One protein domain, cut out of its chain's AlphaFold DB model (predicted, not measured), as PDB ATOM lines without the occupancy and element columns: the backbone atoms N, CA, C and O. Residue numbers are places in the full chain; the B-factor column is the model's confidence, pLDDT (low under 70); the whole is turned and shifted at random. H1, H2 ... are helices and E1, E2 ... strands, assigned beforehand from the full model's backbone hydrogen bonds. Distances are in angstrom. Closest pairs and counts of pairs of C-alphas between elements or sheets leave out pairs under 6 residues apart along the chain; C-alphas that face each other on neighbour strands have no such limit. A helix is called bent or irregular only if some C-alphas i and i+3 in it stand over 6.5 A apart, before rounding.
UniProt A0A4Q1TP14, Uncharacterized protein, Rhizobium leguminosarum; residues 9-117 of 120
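This is residues 9 to 117 of the 120 residues of an uncharacterized protein of Rhizobium leguminosarum (UniProt A0A4Q1TP14). A small sheet of three strands has a helix on each face, H2 running along one face and H1 over part of the other; from H2 a row of helices side by side, H2, H3 and H4, leads away from the sheet, with H4 at its far end. The printed part has 109 residues, with four named helices and three named strands in the order E1, H1, E2, E3, H2, H3, H4. The sheet has the order E1, E3, E2 and is antiparallel throughout; the class is mixed, helices and strands. The whole is compact, with a radius of gyration of the C-alphas of 15.1 A and spans of 43 by 36 by 22 A.

E1, residues 9 to 14, begins at C-alpha 9 (-45.388, 18.567, 23.887) and is 17.4 A long. H1, residues 25 to 33, 11.5 A, is irregular: C-alphas 27 and 30 are 7.2 A apart. E2, residues 37 to 42, is 16.1 A long, and E3, residues 56 to 63, is 23.0 A. H2, residues 69 to 82, spans 19.9 A from C-alpha 69 (-38.627, 11.822, 26.390). H3, residues 89 to 99, is 15.2 A long. H4, residues 103 to 115, is 18.3 A long and ends at C-alpha 115 (-39.974, 35.635, 43.689).

E3 is the inner strand. E1 and E3 are antiparallel at 163 degrees, with N 11 and O 59 within hydrogen-bond range at 3.0 A. E2 and E3 form a hairpin at 162 degrees, with N 40 and O 60 at 2.9 A. E1, H1 and E2 make a split strand-helix-strand unit, two strands running the same way with E3 between them, and its crossover is right-handed. H1 and H2 lie on opposite faces of the sheet, which gives three layers, helices on both faces of a sheet. H1 has a height over the sheet of 8.7 A; its closest C-alphas to E2 are those of Tyr 31 and Ile 37, 5.5 A. H2 has a height of 10.3 A, lies over E3 and runs along it at 16 degrees on the local plane; C-alphas 60 and 70 are the closest, 6.5 A. H2 and H3 form a helical hairpin and touch at a shallow tilt of 27 degrees, opposite ways, closest at C-alphas 69 and 98, 6.1 A. H3 only grazes the sheet, with residues 95 to 99. H3 and H4, also a helical hairpin, touch at a steep tilt of 38 degrees, opposite ways, closest at C-alphas 96 and 106, 6.0 A. H4 is not on the sheet, and H2 and H4 are apart. Every O i to N i+4 pair is within hydrogen-bond range in H2, H3 and H4; in H1, 3 of 5 are.

The farthest C-alphas, Asn 34 and Gly 117, are 44.3 A apart. The printed part has no cut. The link from E2 to E3, 13 residues, is long. The mean pLDDT of the printed part is 92.4, and no printed residue is under 70.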
ATOM      1  N   ALA A   9     -44.251  17.754  23.479       95.06
ATOM      2  CA  ALA A   9     -45.388  18.567  23.887       95.06
ATOM      3  C   ALA A   9     -46.165  17.831  24.983       95.06
ATOM      4  O   ALA A   9     -46.286  16.606  24.955       95.06
ATOM      5  N   MET A  10     -46.670  18.587  25.951       95.62
ATOM      6  CA  MET A  10     -47.404  18.071  27.099       95.62
ATOM      7  C   MET A  10     -48.666  18.900  27.275       95.62
ATOM      8  O   MET A  10     -48.591  20.119  27.423       95.62
ATOM      9  N   PHE A  11     -49.801  18.218  27.272       95.44
ATOM     10  CA  PHE A  11     -51.107  18.764  27.612       95.44
ATOM     11  C   PHE A  11     -51.665  17.973  28.789       95.44
ATOM     12  O   PHE A  11     -51.164  16.892  29.099       95.44
ATOM     13  N   TYR A  12     -52.683  18.503  29.449       94.44
ATOM     14  CA  TYR A  12     -53.374  17.783  30.505       94.44
ATOM     15  C   TYR A  12     -54.842  18.185  30.546       94.44
ATOM     16  O   TYR A  12     -55.203  19.251  30.050       94.44
ATOM     17  N   PHE A  13     -55.657  17.326  31.139       93.44
ATOM     18  CA  PHE A  13     -57.062  17.581  31.434       93.44
ATOM     19  C   PHE A  13     -57.402  16.984  32.804       93.44
ATOM     20  O   PHE A  13     -56.679  16.121  33.313       93.44
ATOM     21  N   CYS A  14     -58.477  17.465  33.417       90.44
ATOM     22  CA  CYS A  14     -58.965  17.009  34.712       90.44
ATOM     23  C   CYS A  14     -60.375  16.449  34.550       90.44
ATOM     24  O   CYS A  14     -61.272  17.153  34.089       90.44
ATOM     25  N   GLN A  15     -60.614  15.210  34.987       80.81
ATOM     26  CA  GLN A  15     -61.935  14.584  34.829       80.81
ATOM     27  C   GLN A  15     -63.067  15.398  35.478       80.81
ATOM     28  O   GLN A  15     -64.160  15.472  34.927       80.81
ATOM     29  N   ALA A  16     -62.805  16.057  36.611       86.88
ATOM     30  CA  ALA A  16     -63.776  16.930  37.273       86.88
ATOM     31  C   ALA A  16     -64.186  18.159  36.444       86.88
ATOM     32  O   ALA A  16     -65.241  18.732  36.712       86.88
ATOM     33  N   MET A  17     -63.339  18.600  35.511       85.94
ATOM     34  CA  MET A  17     -63.530  19.837  34.748       85.94
ATOM     35  C   MET A  17     -64.120  19.602  33.355       85.94
ATOM     36  O   MET A  17     -64.483  20.577  32.703       85.94
ATOM     37  N   ASP A  18     -64.230  18.340  32.920       82.12
ATOM     38  CA  ASP A  18     -64.729  17.943  31.594       82.12
ATOM     39  C   ASP A  18     -64.060  18.721  30.440       82.12
ATOM     40  O   ASP A  18     -64.676  19.102  29.451       82.12
ATOM     41  N   ASP A  19     -62.761  19.000  30.581       84.81
ATOM     42  CA  ASP A  19     -61.980  19.872  29.699       84.81
ATOM     43  C   ASP A  19     -61.208  19.104  28.613       84.81
ATOM     44  O   ASP A  19     -60.316  19.648  27.956       84.81
ATOM     45  N   ARG A  20     -61.570  17.836  28.371       84.81
ATOM     46  CA  ARG A  20     -60.890  16.974  27.390       84.81
ATOM     47  C   ARG A  20     -60.967  17.525  25.964       84.81
ATOM     48  O   ARG A  20     -60.017  17.362  25.201       84.81
ATOM     49  N   ASP A  21     -62.049  18.216  25.622       83.50
ATOM     50  CA  ASP A  21     -62.268  18.782  24.285       83.50
ATOM     51  C   ASP A  21     -61.307  19.938  23.947       83.50
ATOM     52  O   ASP A  21     -61.205  20.350  22.794       83.50
ATOM     53  N   VAL A  22     -60.569  20.459  24.934       85.94
ATOM     54  CA  VAL A  22     -59.553  21.509  24.739       85.94
ATOM     55  C   VAL A  22     -58.231  20.929  24.214       85.94
ATOM     56  O   VAL A  22     -57.349  21.662  23.759       85.94
ATOM     57  N   LEU A  23     -58.064  19.606  24.262       89.50
ATOM     58  CA  LEU A  23     -56.850  18.952  23.802       89.50
ATOM     59  C   LEU A  23     -56.753  18.988  22.267       89.50
ATOM     60  O   LEU A  23     -57.713  18.634  21.584       89.50
ATOM     61  N   PRO A  24     -55.574  19.294  21.695       90.81
ATOM     62  CA  PRO A  24     -55.380  19.365  20.246       90.81
ATOM     63  C   PRO A  24     -55.237  17.968  19.610       90.81
ATOM     64  O   PRO A  24     -54.323  17.715  18.829       90.81
ATOM     65  N   VAL A  25     -56.101  17.015  19.967       89.19
ATOM     66  CA  VAL A  25     -56.019  15.622  19.491       89.19
ATOM     67  C   VAL A  25     -56.114  15.568  17.966       89.19
ATOM     68  O   VAL A  25     -55.302  14.897  17.325       89.19
ATOM     69  N   ASP A  26     -57.041  16.327  17.382       91.00
ATOM     70  CA  ASP A  26     -57.265  16.359  15.934       91.00
ATOM     71  C   ASP A  26     -56.092  16.985  15.169       91.00
ATOM     72  O   ASP A  26     -55.721  16.491  14.102       91.00
ATOM     73  N   ASP A  27     -55.445  18.005  15.739       90.69
ATOM     74  CA  ASP A  27     -54.276  18.649  15.130       90.69
ATOM     75  C   ASP A  27     -53.078  17.689  15.064       90.69
ATOM     76  O   ASP A  27     -52.306  17.696  14.102       90.69
ATOM     77  N   PHE A  28     -52.918  16.831  16.077       91.12
ATOM     78  CA  PHE A  28     -51.818  15.869  16.154       91.12
ATOM     79  C   PHE A  28     -52.119  14.538  15.446       91.12
ATOM     80  O   PHE A  28     -51.183  13.845  15.026       91.12
ATOM     81  N   ALA A  29     -53.393  14.182  15.254       93.50
ATOM     82  CA  ALA A  29     -53.823  12.893  14.708       93.50
ATOM     83  C   ALA A  29     -53.153  12.502  13.371       93.50
ATOM     84  O   ALA A  29     -52.717  11.350  13.250       93.50
ATOM     85  N   PRO A  30     -52.974  13.402  12.377       94.56
ATOM     86  CA  PRO A  30     -52.294  13.052  11.129       94.56
ATOM     87  C   PRO A  30     -50.835  12.625  11.336       94.56
ATOM     88  O   PRO A  30     -50.347  11.728  10.645       94.56
ATOM     89  N   TYR A  31     -50.142  13.249  12.290       93.75
ATOM     90  CA  TYR A  31     -48.731  13.004  12.596       93.75
ATOM     91  C   TYR A  31     -48.521  11.775  13.482       93.75
ATOM     92  O   TYR A  31     -47.489  11.112  13.389       93.75
ATOM     93  N   VAL A  32     -49.509  11.444  14.314       94.38
ATOM     94  CA  VAL A  32     -49.526  10.183  15.064       94.38
ATOM     95  C   VAL A  32     -49.791   9.017  14.115       94.38
ATOM     96  O   VAL A  32     -49.040   8.045  14.089       94.38
ATOM     97  N   LYS A  33     -50.800   9.143  13.242       95.31
ATOM     98  CA  LYS A  33     -51.175   8.095  12.279       95.31
ATOM     99  C   LYS A  33     -50.046   7.731  11.313       95.31
ATOM    100  O   LYS A  33     -49.945   6.577  10.906       95.31
ATOM    101  N   ASN A  34     -49.213   8.696  10.924       93.38
ATOM    102  CA  ASN A  34     -48.074   8.456  10.034       93.38
ATOM    103  C   ASN A  34     -46.767   8.102  10.772       93.38
ATOM    104  O   ASN A  34     -45.731   7.965  10.121       93.38
ATOM    105  N   GLY A  35     -46.806   7.961  12.102       92.62
ATOM    106  CA  GLY A  35     -45.672   7.545  12.930       92.62
ATOM    107  C   GLY A  35     -44.576   8.596  13.115       92.62
ATOM    108  O   GLY A  35     -43.516   8.266  13.640       92.62
ATOM    109  N   ARG A  36     -44.782   9.854  12.698       92.44
ATOM    110  CA  ARG A  36     -43.813  10.941  12.943       92.44
ATOM    111  C   ARG A  36     -43.786  11.367  14.407       92.44
ATOM    112  O   ARG A  36     -42.739  11.783  14.903       92.44
ATOM    113  N   ILE A  37     -44.934  11.279  15.070       95.06
ATOM    114  CA  ILE A  37     -45.123  11.612  16.479       95.06
ATOM    115  C   ILE A  37     -45.673  10.385  17.199       95.06
ATOM    116  O   ILE A  37     -46.556   9.700  16.689       95.06
ATOM    117  N   LEU A  38     -45.162  10.122  18.394       95.88
ATOM    118  CA  LEU A  38     -45.753   9.188  19.341       95.88
ATOM    119  C   LEU A  38     -46.641   9.959  20.308       95.88
ATOM    120  O   LEU A  38     -46.289  11.070  20.706       95.88
ATOM    121  N   MET A  39     -47.769   9.360  20.677       96.31
ATOM    122  CA  MET A  39     -48.706   9.898  21.656       96.31
ATOM    123  C   MET A  39     -48.920   8.868  22.758       96.31
ATOM    124  O   MET A  39     -49.156   7.697  22.461       96.31
ATOM    125  N   GLU A  40     -48.844   9.308  24.009       97.38
ATOM    126  CA  GLU A  40     -49.212   8.497  25.163       97.38
ATOM    127  C   GLU A  40     -49.995   9.330  26.179       97.38
ATOM    128  O   GLU A  40     -49.574  10.427  26.555       97.38
ATOM    129  N   GLU A  41     -51.106   8.778  26.664       96.81
ATOM    130  CA  GLU A  41     -51.780   9.278  27.860       96.81
ATOM    131  C   GLU A  41     -51.075   8.742  29.122       96.81
ATOM    132  O   GLU A  41     -50.446   7.670  29.116       96.81
ATOM    133  N   PHE A  42     -51.118   9.514  30.204       97.12
ATOM    134  CA  PHE A  42     -50.505   9.158  31.475       97.12
ATOM    135  C   PHE A  42     -51.225   9.785  32.662       97.12
ATOM    136  O   PHE A  42     -51.286  11.007  32.788       97.12
ATOM    137  N   ASP A  43     -51.660   8.927  33.576       95.44
ATOM    138  CA  ASP A  43     -52.218   9.311  34.866       95.44
ATOM    139  C   ASP A  43     -51.135   9.131  35.941       95.44
ATOM    140  O   ASP A  43     -50.830   7.989  36.308       95.44
ATOM    141  N   PRO A  44     -50.493  10.206  36.438       93.44
ATOM    142  CA  PRO A  44     -49.575  10.081  37.555       93.44
ATOM    143  C   PRO A  44     -50.317   9.642  38.822       93.44
ATOM    144  O   PRO A  44     -51.519   9.905  38.962       93.44
ATOM    145  N   PRO A  45     -49.604   9.005  39.768       91.25
ATOM    146  CA  PRO A  45     -50.182   8.607  41.041       91.25
ATOM    147  C   PRO A  45     -50.845   9.780  41.767       91.25
ATOM    148  O   PRO A  45     -50.286  10.871  41.869       91.25
ATOM    149  N   LEU A  46     -52.029   9.536  42.324       87.38
ATOM    150  CA  LEU A  46     -52.670  10.496  43.212       87.38
ATOM    151  C   LEU A  46     -52.082  10.405  44.620       87.38
ATOM    152  O   LEU A  46     -51.957   9.298  45.157       87.38
ATOM    153  N   PRO A  47     -51.804  11.545  45.275       83.19
ATOM    154  CA  PRO A  47     -51.501  11.557  46.697       83.19
ATOM    155  C   PRO A  47     -52.620  10.884  47.500       83.19
ATOM    156  O   PRO A  47     -53.809  11.052  47.201       83.19
ATOM    157  N   LEU A  48     -52.244  10.149  48.550       80.69
ATOM    158  CA  LEU A  48     -53.197   9.471  49.432       80.69
ATOM    159  C   LEU A  48     -54.258  10.447  49.962       80.69
ATOM    160  O   LEU A  48     -53.938  11.522  50.462       80.69
ATOM    161  N   GLY A  49     -55.527  10.044  49.873       80.88
ATOM    162  CA  GLY A  49     -56.665  10.856  50.318       80.88
ATOM    163  C   GLY A  49     -57.175  11.869  49.289       80.88
ATOM    164  O   GLY A  49     -58.172  12.537  49.559       80.88
ATOM    165  N   THR A  50     -56.556  11.964  48.109       83.50
ATOM    166  CA  THR A  50     -57.081  12.785  47.009       83.50
ATOM    167  C   THR A  50     -58.301  12.105  46.390       83.50
ATOM    168  O   THR A  50     -58.300  10.897  46.153       83.50
ATOM    169  N   ASN A  51     -59.363  12.873  46.130       86.06
ATOM    170  CA  ASN A  51     -60.544  12.358  45.444       86.06
ATOM    171  C   ASN A  51     -60.184  12.049  43.972       86.06
ATOM    172  O   ASN A  51     -59.733  12.965  43.280       86.06
ATOM    173  N   PRO A  52     -60.425  10.816  43.476       85.38
ATOM    174  CA  PRO A  52     -60.122  10.414  42.097       85.38
ATOM    175  C   PRO A  52     -60.731  11.303  41.010       85.38
ATOM    176  O   PRO A  52     -60.202  11.371  39.909       85.38
ATOM    177  N   THR A  53     -61.813  12.024  41.313       87.12
ATOM    178  CA  THR A  53     -62.435  12.969  40.372       87.12
ATOM    179  C   THR A  53     -61.461  14.084  39.957       87.12
ATOM    180  O   THR A  53     -61.560  14.606  38.852       87.12
ATOM    181  N   TYR A  54     -60.486  14.428  40.808       86.88
ATOM    182  CA  TYR A  54     -59.439  15.411  40.506       86.88
ATOM    183  C   TYR A  54     -58.182  14.790  39.870       86.88
ATOM    184  O   TYR A  54     -57.123  15.417  39.882       86.88
ATOM    185  N   GLN A  55     -58.267  13.564  39.339       90.06
ATOM    186  CA  GLN A  55     -57.182  12.975  38.556       90.06
ATOM    187  C   GLN A  55     -56.863  13.869  37.358       90.06
ATOM    188  O   GLN A  55     -57.730  14.170  36.535       90.06
ATOM    189  N   ILE A  56     -55.591  14.252  37.267       91.75
ATOM    190  CA  ILE A  56     -55.030  14.875  36.077       91.75
ATOM    191  C   ILE A  56     -54.539  13.762  35.157       91.75
ATOM    192  O   ILE A  56     -53.753  12.916  35.588       91.75
ATOM    193  N   THR A  57     -54.975  13.794  33.903       94.50
ATOM    194  CA  THR A  57     -54.451  12.942  32.834       94.50
ATOM    195  C   THR A  57     -53.588  13.799  31.925       94.50
ATOM    196  O   THR A  57     -54.046  14.804  31.381       94.50
ATOM    197  N   TYR A  58     -52.334  13.404  31.747       96.25
ATOM    198  CA  TYR A  58     -51.402  14.050  30.830       96.25
ATOM    199  C   TYR A  58     -51.467  13.382  29.464       96.25
ATOM    200  O   TYR A  58     -51.483  12.159  29.368       96.25
ATOM    201  N   VAL A  59     -51.433  14.181  28.402       96.88
ATOM    202  CA  VAL A  59     -51.290  13.711  27.022       96.88
ATOM    203  C   VAL A  59     -49.947  14.188  26.495       96.88
ATOM    204  O   VAL A  59     -49.708  15.388  26.324       96.88
ATOM    205  N   LEU A  60     -49.045  13.232  26.289       97.38
ATOM    206  CA  LEU A  60     -47.663  13.462  25.900       97.38
ATOM    207  C   LEU A  60     -47.491  13.151  24.421       97.38
ATOM    208  O   LEU A  60     -47.831  12.062  23.969       97.38
ATOM    209  N   TYR A  61     -46.897  14.087  23.689       96.50
ATOM    210  CA  TYR A  61     -46.521  13.906  22.295       96.50
ATOM    211  C   TYR A  61     -45.014  14.072  22.153       96.50
ATOM    212  O   TYR A  61     -44.479  15.101  22.563       96.50
ATOM    213  N   ALA A  62     -44.325  13.121  21.529       96.44
ATOM    214  CA  ALA A  62     -42.898  13.236  21.221       96.44
ATOM    215  C   ALA A  62     -42.622  12.911  19.757       96.44
ATOM    216  O   ALA A  62     -43.281  12.057  19.169       96.44
ATOM    217  N   LEU A  63     -41.615  13.554  19.165       93.31
ATOM    218  CA  LEU A  63     -41.096  13.106  17.872       93.31
ATOM    219  C   LEU A  63     -40.596  11.662  17.991       93.31
ATOM    220  O   LEU A  63     -39.971  11.314  18.989       93.31
ATOM    221  N   ALA A  64     -40.798  10.841  16.960       92.38
ATOM    222  CA  ALA A  64     -40.399   9.429  16.996       92.38
ATOM    223  C   ALA A  64     -38.902   9.223  17.311       92.38
ATOM    224  O   ALA A  64     -38.543   8.303  18.039       92.38
ATOM    225  N   ALA A  65     -38.029  10.112  16.824       92.50
ATOM    226  CA  ALA A  65     -36.593  10.077  17.121       92.50
ATOM    227  C   ALA A  65     -36.253  10.435  18.584       92.50
ATOM    228  O   ALA A  65     -35.212  10.035  19.091       92.50
ATOM    229  N   GLU A  66     -37.143  11.154  19.269       95.00
ATOM    230  CA  GLU A  66     -36.994  11.624  20.651       95.00
ATOM    231  C   GLU A  66     -37.985  10.917  21.593       95.00
ATOM    232  O   GLU A  66     -38.313  11.422  22.669       95.00
ATOM    233  N   ALA A  67     -38.462   9.727  21.205       95.38
ATOM    234  CA  ALA A  67     -39.453   8.935  21.938       95.38
ATOM    235  C   ALA A  67     -39.079   8.697  23.411       95.38
ATOM    236  O   ALA A  67     -39.950   8.626  24.275       95.38
ATOM    237  N   TRP A  68     -37.777   8.636  23.708       96.62
ATOM    238  CA  TRP A  68     -37.224   8.471  25.053       96.62
ATOM    239  C   TRP A  68     -37.674   9.565  26.040       96.62
ATOM    240  O   TRP A  68     -37.658   9.343  27.252       96.62
ATOM    241  N   ARG A  69     -38.116  10.731  25.549       97.56
ATOM    242  CA  ARG A  69     -38.627  11.822  26.390       97.56
ATOM    243  C   ARG A  69     -39.952  11.491  27.064       97.56
ATOM    244  O   ARG A  69     -40.186  12.004  28.153       97.56
ATOM    245  N   ILE A  70     -40.796  10.646  26.464       98.12
ATOM    246  CA  ILE A  70     -42.081  10.248  27.060       98.12
ATOM    247  C   ILE A  70     -41.863   9.517  28.395       98.12
ATOM    248  O   ILE A  70     -42.328  10.030  29.414       98.12
ATOM    249  N   PRO A  71     -41.130   8.386  28.466       98.31
ATOM    250  CA  PRO A  71     -40.909   7.709  29.741       98.31
ATOM    251  C   PRO A  71     -40.129   8.576  30.740       98.31
ATOM    252  O   PRO A  71     -40.432   8.543  31.929       98.31
ATOM    253  N   ALA A  72     -39.188   9.409  30.279       98.12
ATOM    254  CA  ALA A  72     -38.495  10.358  31.153       98.12
ATOM    255  C   ALA A  72     -39.452  11.400  31.768       98.12
ATOM    256  O   ALA A  72     -39.351  11.700  32.957       98.12
ATOM    257  N   MET A  73     -40.409  11.912  30.987       98.25
ATOM    258  CA  MET A  73     -41.428  12.844  31.475       98.25
ATOM    259  C   MET A  73     -42.370  12.170  32.470       98.25
ATOM    260  O   MET A  73     -42.654  12.751  33.512       98.25
ATOM    261  N   LYS A  74     -42.797  10.927  32.210       98.06
ATOM    262  CA  LYS A  74     -43.624  10.160  33.157       98.06
ATOM    263  C   LYS A  74     -42.939  10.024  34.519       98.06
ATOM    264  O   LYS A  74     -43.574  10.267  35.536       98.06
ATOM    265  N   ILE A  75     -41.636   9.727  34.546       97.56
ATOM    266  CA  ILE A  75     -40.853   9.659  35.794       97.56
ATOM    267  C   ILE A  75     -40.838  11.014  36.515       97.56
ATOM    268  O   ILE A  75     -41.063  11.065  37.723       97.56
ATOM    269  N   ALA A  76     -40.595  12.110  35.789       96.50
ATOM    270  CA  ALA A  76     -40.569  13.449  36.375       96.50
ATOM    271  C   ALA A  76     -41.937  13.859  36.952       96.50
ATOM    272  O   ALA A  76     -42.000  14.383  38.061       96.50
ATOM    273  N   LEU A  77     -43.029  13.567  36.236       95.69
ATOM    274  CA  LEU A  77     -44.400  13.829  36.686       95.69
ATOM    275  C   LEU A  77     -44.786  12.970  37.894       95.69
ATOM    276  O   LEU A  77     -45.403  13.483  38.823       95.69
ATOM    277  N   THR A  78     -44.375  11.698  37.935       95.06
ATOM    278  CA  THR A  78     -44.539  10.859  39.129       95.06
ATOM    279  C   THR A  78     -43.833  11.486  40.328       95.06
ATOM    280  O   THR A  78     -44.473  11.731  41.349       95.06
ATOM    281  N   ALA A  79     -42.554  11.845  40.189       93.38
ATOM    282  CA  ALA A  79     -41.799  12.483  41.266       93.38
ATOM    283  C   ALA A  79     -42.423  13.820  41.710       93.38
ATOM    284  O   ALA A  79     -42.410  14.146  42.898       93.38
ATOM    285  N   GLN A  80     -42.996  14.587  40.776       91.81
ATOM    286  CA  GLN A  80     -43.720  15.821  41.083       91.81
ATOM    287  C   GLN A  80     -45.012  15.542  41.863       91.81
ATOM    288  O   GLN A  80     -45.283  16.219  42.852       91.81
ATOM    289  N   SER A  81     -45.789  14.535  41.454       89.75
ATOM    290  CA  SER A  81     -47.047  14.160  42.116       89.75
ATOM    291  C   SER A  81     -46.832  13.660  43.547       89.75
ATOM    292  O   SER A  81     -47.578  14.028  44.453       89.75
ATOM    293  N   GLU A  82     -45.756  12.907  43.790       87.25
ATOM    294  CA  GLU A  82     -45.383  12.423  45.124       87.25
ATOM    295  C   GLU A  82     -44.918  13.562  46.046       87.25
ATOM    296  O   GLU A  82     -45.126  13.511  47.258       87.25
ATOM    297  N   ASN A  83     -44.351  14.625  45.469       82.88
ATOM    298  CA  ASN A  83     -43.896  15.819  46.181       82.88
ATOM    299  C   ASN A  83     -44.868  17.004  46.055       82.88
ATOM    300  O   ASN A  83     -44.465  18.142  46.272       82.88
ATOM    301  N   PHE A  84     -46.154  16.772  45.760       76.25
ATOM    302  CA  PHE A  84     -47.114  17.842  45.439       76.25
ATOM    303  C   PHE A  84     -47.177  18.986  46.472       76.25
ATOM    304  O   PHE A  84     -47.411  20.138  46.120       76.25
ATOM    305  N   SER A  85     -46.939  18.691  47.756       78.69
ATOM    306  CA  SER A  85     -46.940  19.703  48.828       78.69
ATOM    307  C   SER A  85     -45.742  20.663  48.818       78.69
ATOM    308  O   SER A  85     -45.790  21.686  49.500       78.69
ATOM    309  N   LYS A  86     -44.668  20.335  48.091       82.25
ATOM    310  CA  LYS A  86     -43.419  21.102  48.036       82.25
ATOM    311  C   LYS A  86     -42.866  21.083  46.611       82.25
ATOM    312  O   LYS A  86     -42.181  20.128  46.245       82.25
ATOM    313  N   PRO A  87     -43.148  22.121  45.810       83.00
ATOM    314  CA  PRO A  87     -42.547  22.261  44.492       83.00
ATOM    315  C   PRO A  87     -41.020  22.137  44.567       83.00
ATOM    316  O   PRO A  87     -40.377  22.745  45.425       83.00
ATOM    317  N   ASP A  88     -40.438  21.341  43.672       92.12
ATOM    318  CA  ASP A  88     -39.000  21.079  43.628       92.12
ATOM    319  C   ASP A  88     -38.397  21.693  42.363       92.12
ATOM    320  O   ASP A  88     -38.760  21.358  41.232       92.12
ATOM    321  N   GLN A  89     -37.437  22.597  42.552       94.50
ATOM    322  CA  GLN A  89     -36.811  23.299  41.436       94.50
ATOM    323  C   GLN A  89     -36.026  22.358  40.511       94.50
ATOM    324  O   GLN A  89     -35.847  22.661  39.336       94.50
ATOM    325  N   GLY A  90     -35.469  21.264  41.032       95.31
ATOM    326  CA  GLY A  90     -34.750  20.265  40.245       95.31
ATOM    327  C   GLY A  90     -35.693  19.516  39.309       95.31
ATOM    328  O   GLY A  90     -35.391  19.381  38.122       95.31
ATOM    329  N   ILE A  91     -36.859  19.113  39.814       95.44
ATOM    330  CA  ILE A  91     -37.923  18.495  39.016       95.44
ATOM    331  C   ILE A  91     -38.401  19.461  37.924       95.44
ATOM    332  O   ILE A  91     -38.441  19.078  36.754       95.44
ATOM    333  N   ASP A  92     -38.652  20.730  38.255       95.25
ATOM    334  CA  ASP A  92     -39.066  21.733  37.264       95.25
ATOM    335  C   ASP A  92     -37.999  21.969  36.180       95.25
ATOM    336  O   ASP A  92     -38.332  22.128  35.000       95.25
ATOM    337  N   ARG A  93     -36.703  21.926  36.535       97.38
ATOM    338  CA  ARG A  93     -35.605  21.970  35.548       97.38
ATOM    339  C   ARG A  93     -35.647  20.776  34.605       97.38
ATOM    340  O   ARG A  93     -35.521  20.962  33.395       97.38
ATOM    341  N   ILE A  94     -35.828  19.569  35.144       97.25
ATOM    342  CA  ILE A  94     -35.913  18.336  34.351       97.25
ATOM    343  C   ILE A  94     -37.098  18.413  33.386       97.25
ATOM    344  O   ILE A  94     -36.920  18.188  32.189       97.25
ATOM    345  N   ILE A  95     -38.282  18.797  33.870       96.75
ATOM    346  CA  ILE A  95     -39.482  18.962  33.038       96.75
ATOM    347  C   ILE A  95     -39.226  19.997  31.934       96.75
ATOM    348  O   ILE A  95     -39.463  19.717  30.758       96.75
ATOM    349  N   GLY A  96     -38.668  21.163  32.276       96.31
ATOM    350  CA  GLY A  96     -38.329  22.204  31.306       96.31
ATOM    351  C   GLY A  96     -37.371  21.721  30.210       96.31
ATOM    352  O   GLY A  96     -37.603  21.971  29.024       96.31
ATOM    353  N   MET A  97     -36.330  20.972  30.585       96.31
ATOM    354  CA  MET A  97     -35.380  20.368  29.644       96.31
ATOM    355  C   MET A  97     -36.043  19.334  28.728       96.31
ATOM    356  O   MET A  97     -35.765  19.291  27.526       96.31
ATOM    357  N   LEU A  98     -36.923  18.497  29.280       96.81
ATOM    358  CA  LEU A  98     -37.640  17.474  28.518       96.81
ATOM    359  C   LEU A  98     -38.594  18.097  27.495       96.81
ATOM    360  O   LEU A  98     -38.675  17.595  26.375       96.81
ATOM    361  N   LEU A  99     -39.221  19.227  27.825       95.06
ATOM    362  CA  LEU A  99     -40.043  20.023  26.903       95.06
ATOM    363  C   LEU A  99     -39.220  20.763  25.828       95.06
ATOM    364  O   LEU A  99     -39.776  21.223  24.832       95.06
ATOM    365  N   GLY A 100     -37.898  20.862  26.005       94.25
ATOM    366  CA  GLY A 100     -36.983  21.532  25.076       94.25
ATOM    367  C   GLY A 100     -36.790  23.025  25.333       94.25
ATOM    368  O   GLY A 100     -36.342  23.740  24.440       94.25
ATOM    369  N   TYR A 101     -37.119  23.527  26.526       94.88
ATOM    370  CA  TYR A 101     -36.798  24.910  26.876       94.88
ATOM    371  C   TYR A 101     -35.287  25.101  27.035       94.88
ATOM    372  O   TYR A 101     -34.568  24.224  27.516       94.88
ATOM    373  N   SER A 102     -34.797  26.283  26.654       95.12
ATOM    374  CA  SER A 102     -33.403  26.649  26.884       95.12
ATOM    375  C   SER A 102     -33.126  26.797  28.381       95.12
ATOM    376  O   SER A 102     -34.004  27.183  29.156       95.12
ATOM    377  N   LYS A 103     -31.873  26.573  28.788       95.81
ATOM    378  CA  LYS A 103     -31.439  26.768  30.179       95.81
ATOM    379  C   LYS A 103     -31.831  28.151  30.718       95.81
ATOM    380  O   LYS A 103     -32.322  28.252  31.833       95.81
ATOM    381  N   GLN A 104     -31.665  29.202  29.915       97.19
ATOM    382  CA  GLN A 104     -32.009  30.570  30.313       97.19
ATOM    383  C   GLN A 104     -33.514  30.750  30.566       97.19
ATOM    384  O   GLN A 104     -33.894  31.412  31.532       97.19
ATOM    385  N   ALA A 105     -34.367  30.168  29.718       97.06
ATOM    386  CA  ALA A 105     -35.817  30.225  29.898       97.06
ATOM    387  C   ALA A 105     -36.251  29.468  31.161       97.06
ATOM    388  O   ALA A 105     -37.067  29.974  31.928       97.06
ATOM    389  N   ILE A 106     -35.651  28.300  31.408       97.38
ATOM    390  CA  ILE A 106     -35.889  27.495  32.610       97.38
ATOM    391  C   ILE A 106     -35.467  28.264  33.867       97.38
ATOM    392  O   ILE A 106     -36.255  28.394  34.799       97.38
ATOM    393  N   ASP A 107     -34.253  28.815  33.883       97.31
ATOM    394  CA  ASP A 107     -33.743  29.573  35.029       97.31
ATOM    395  C   ASP A 107     -34.622  30.806  35.314       97.31
ATOM    396  O   ASP A 107     -34.914  31.104  36.471       97.31
ATOM    397  N   SER A 108     -35.115  31.480  34.268       97.31
ATOM    398  CA  SER A 108     -36.018  32.634  34.402       97.31
ATOM    399  C   SER A 108     -37.391  32.244  34.962       97.31
ATOM    400  O   SER A 108     -37.942  32.953  35.805       97.31
ATOM    401  N   TRP A 109     -37.942  31.107  34.523       95.44
ATOM    402  CA  TRP A 109     -39.187  30.555  35.063       95.44
ATOM    403  C   TRP A 109     -39.057  30.238  36.556       95.44
ATOM    404  O   TRP A 109     -39.886  30.669  37.357       95.44
ATOM    405  N   ILE A 110     -37.976  29.553  36.934       95.81
ATOM    406  CA  ILE A 110     -37.708  29.178  38.325       95.81
ATOM    407  C   ILE A 110     -37.520  30.417  39.189       95.81
ATOM    408  O   ILE A 110     -38.110  30.496  40.263       95.81
ATOM    409  N   GLN A 111     -36.766  31.414  38.715       96.12
ATOM    410  CA  GLN A 111     -36.605  32.666  39.448       96.12
ATOM    411  C   GLN A 111     -37.956  33.351  39.688       96.12
ATOM    412  O   GLN A 111     -38.241  33.749  40.812       96.12
ATOM    413  N   SER A 112     -38.838  33.395  38.681       94.56
ATOM    414  CA  SER A 112     -40.189  33.940  38.868       94.56
ATOM    415  C   SER A 112     -40.994  33.174  39.922       94.56
ATOM    416  O   SER A 112     -41.756  33.788  40.670       94.56
ATOM    417  N   GLY A 113     -40.844  31.849  39.992       91.62
ATOM    418  CA  GLY A 113     -41.458  31.036  41.040       91.62
ATOM    419  C   GLY A 113     -40.895  31.349  42.429       91.62
ATOM    420  O   GLY A 113     -41.667  31.495  43.375       91.62
ATOM    421  N   ILE A 114     -39.576  31.532  42.552       92.62
ATOM    422  CA  ILE A 114     -38.915  31.939  43.805       92.62
ATOM    423  C   ILE A 114     -39.446  33.295  44.274       92.62
ATOM    424  O   ILE A 114     -39.859  33.421  45.425       92.62
ATOM    425  N   ASP A 115     -39.504  34.280  43.378       94.25
ATOM    426  CA  ASP A 115     -39.974  35.635  43.689       94.25
ATOM    427  C   ASP A 115     -41.438  35.642  44.167       94.25
ATOM    428  O   ASP A 115     -41.841  36.489  44.963       94.25
ATOM    429  N   LYS A 116     -42.235  34.670  43.705       92.25
ATOM    430  CA  LYS A 116     -43.634  34.451  44.110       92.25
ATOM    431  C   LYS A 116     -43.790  33.553  45.343       92.25
ATOM    432  O   LYS A 116     -44.917  33.319  45.767       92.25
ATOM    433  N   GLY A 117     -42.697  33.038  45.908       89.12
ATOM    434  CA  GLY A 117     -42.717  32.157  47.076       89.12
ATOM    435  C   GLY A 117     -43.143  30.712  46.790       89.12
ATOM    436  O   GLY A 117     -43.520  30.008  47.718       89.12
TER     437      GLY A 117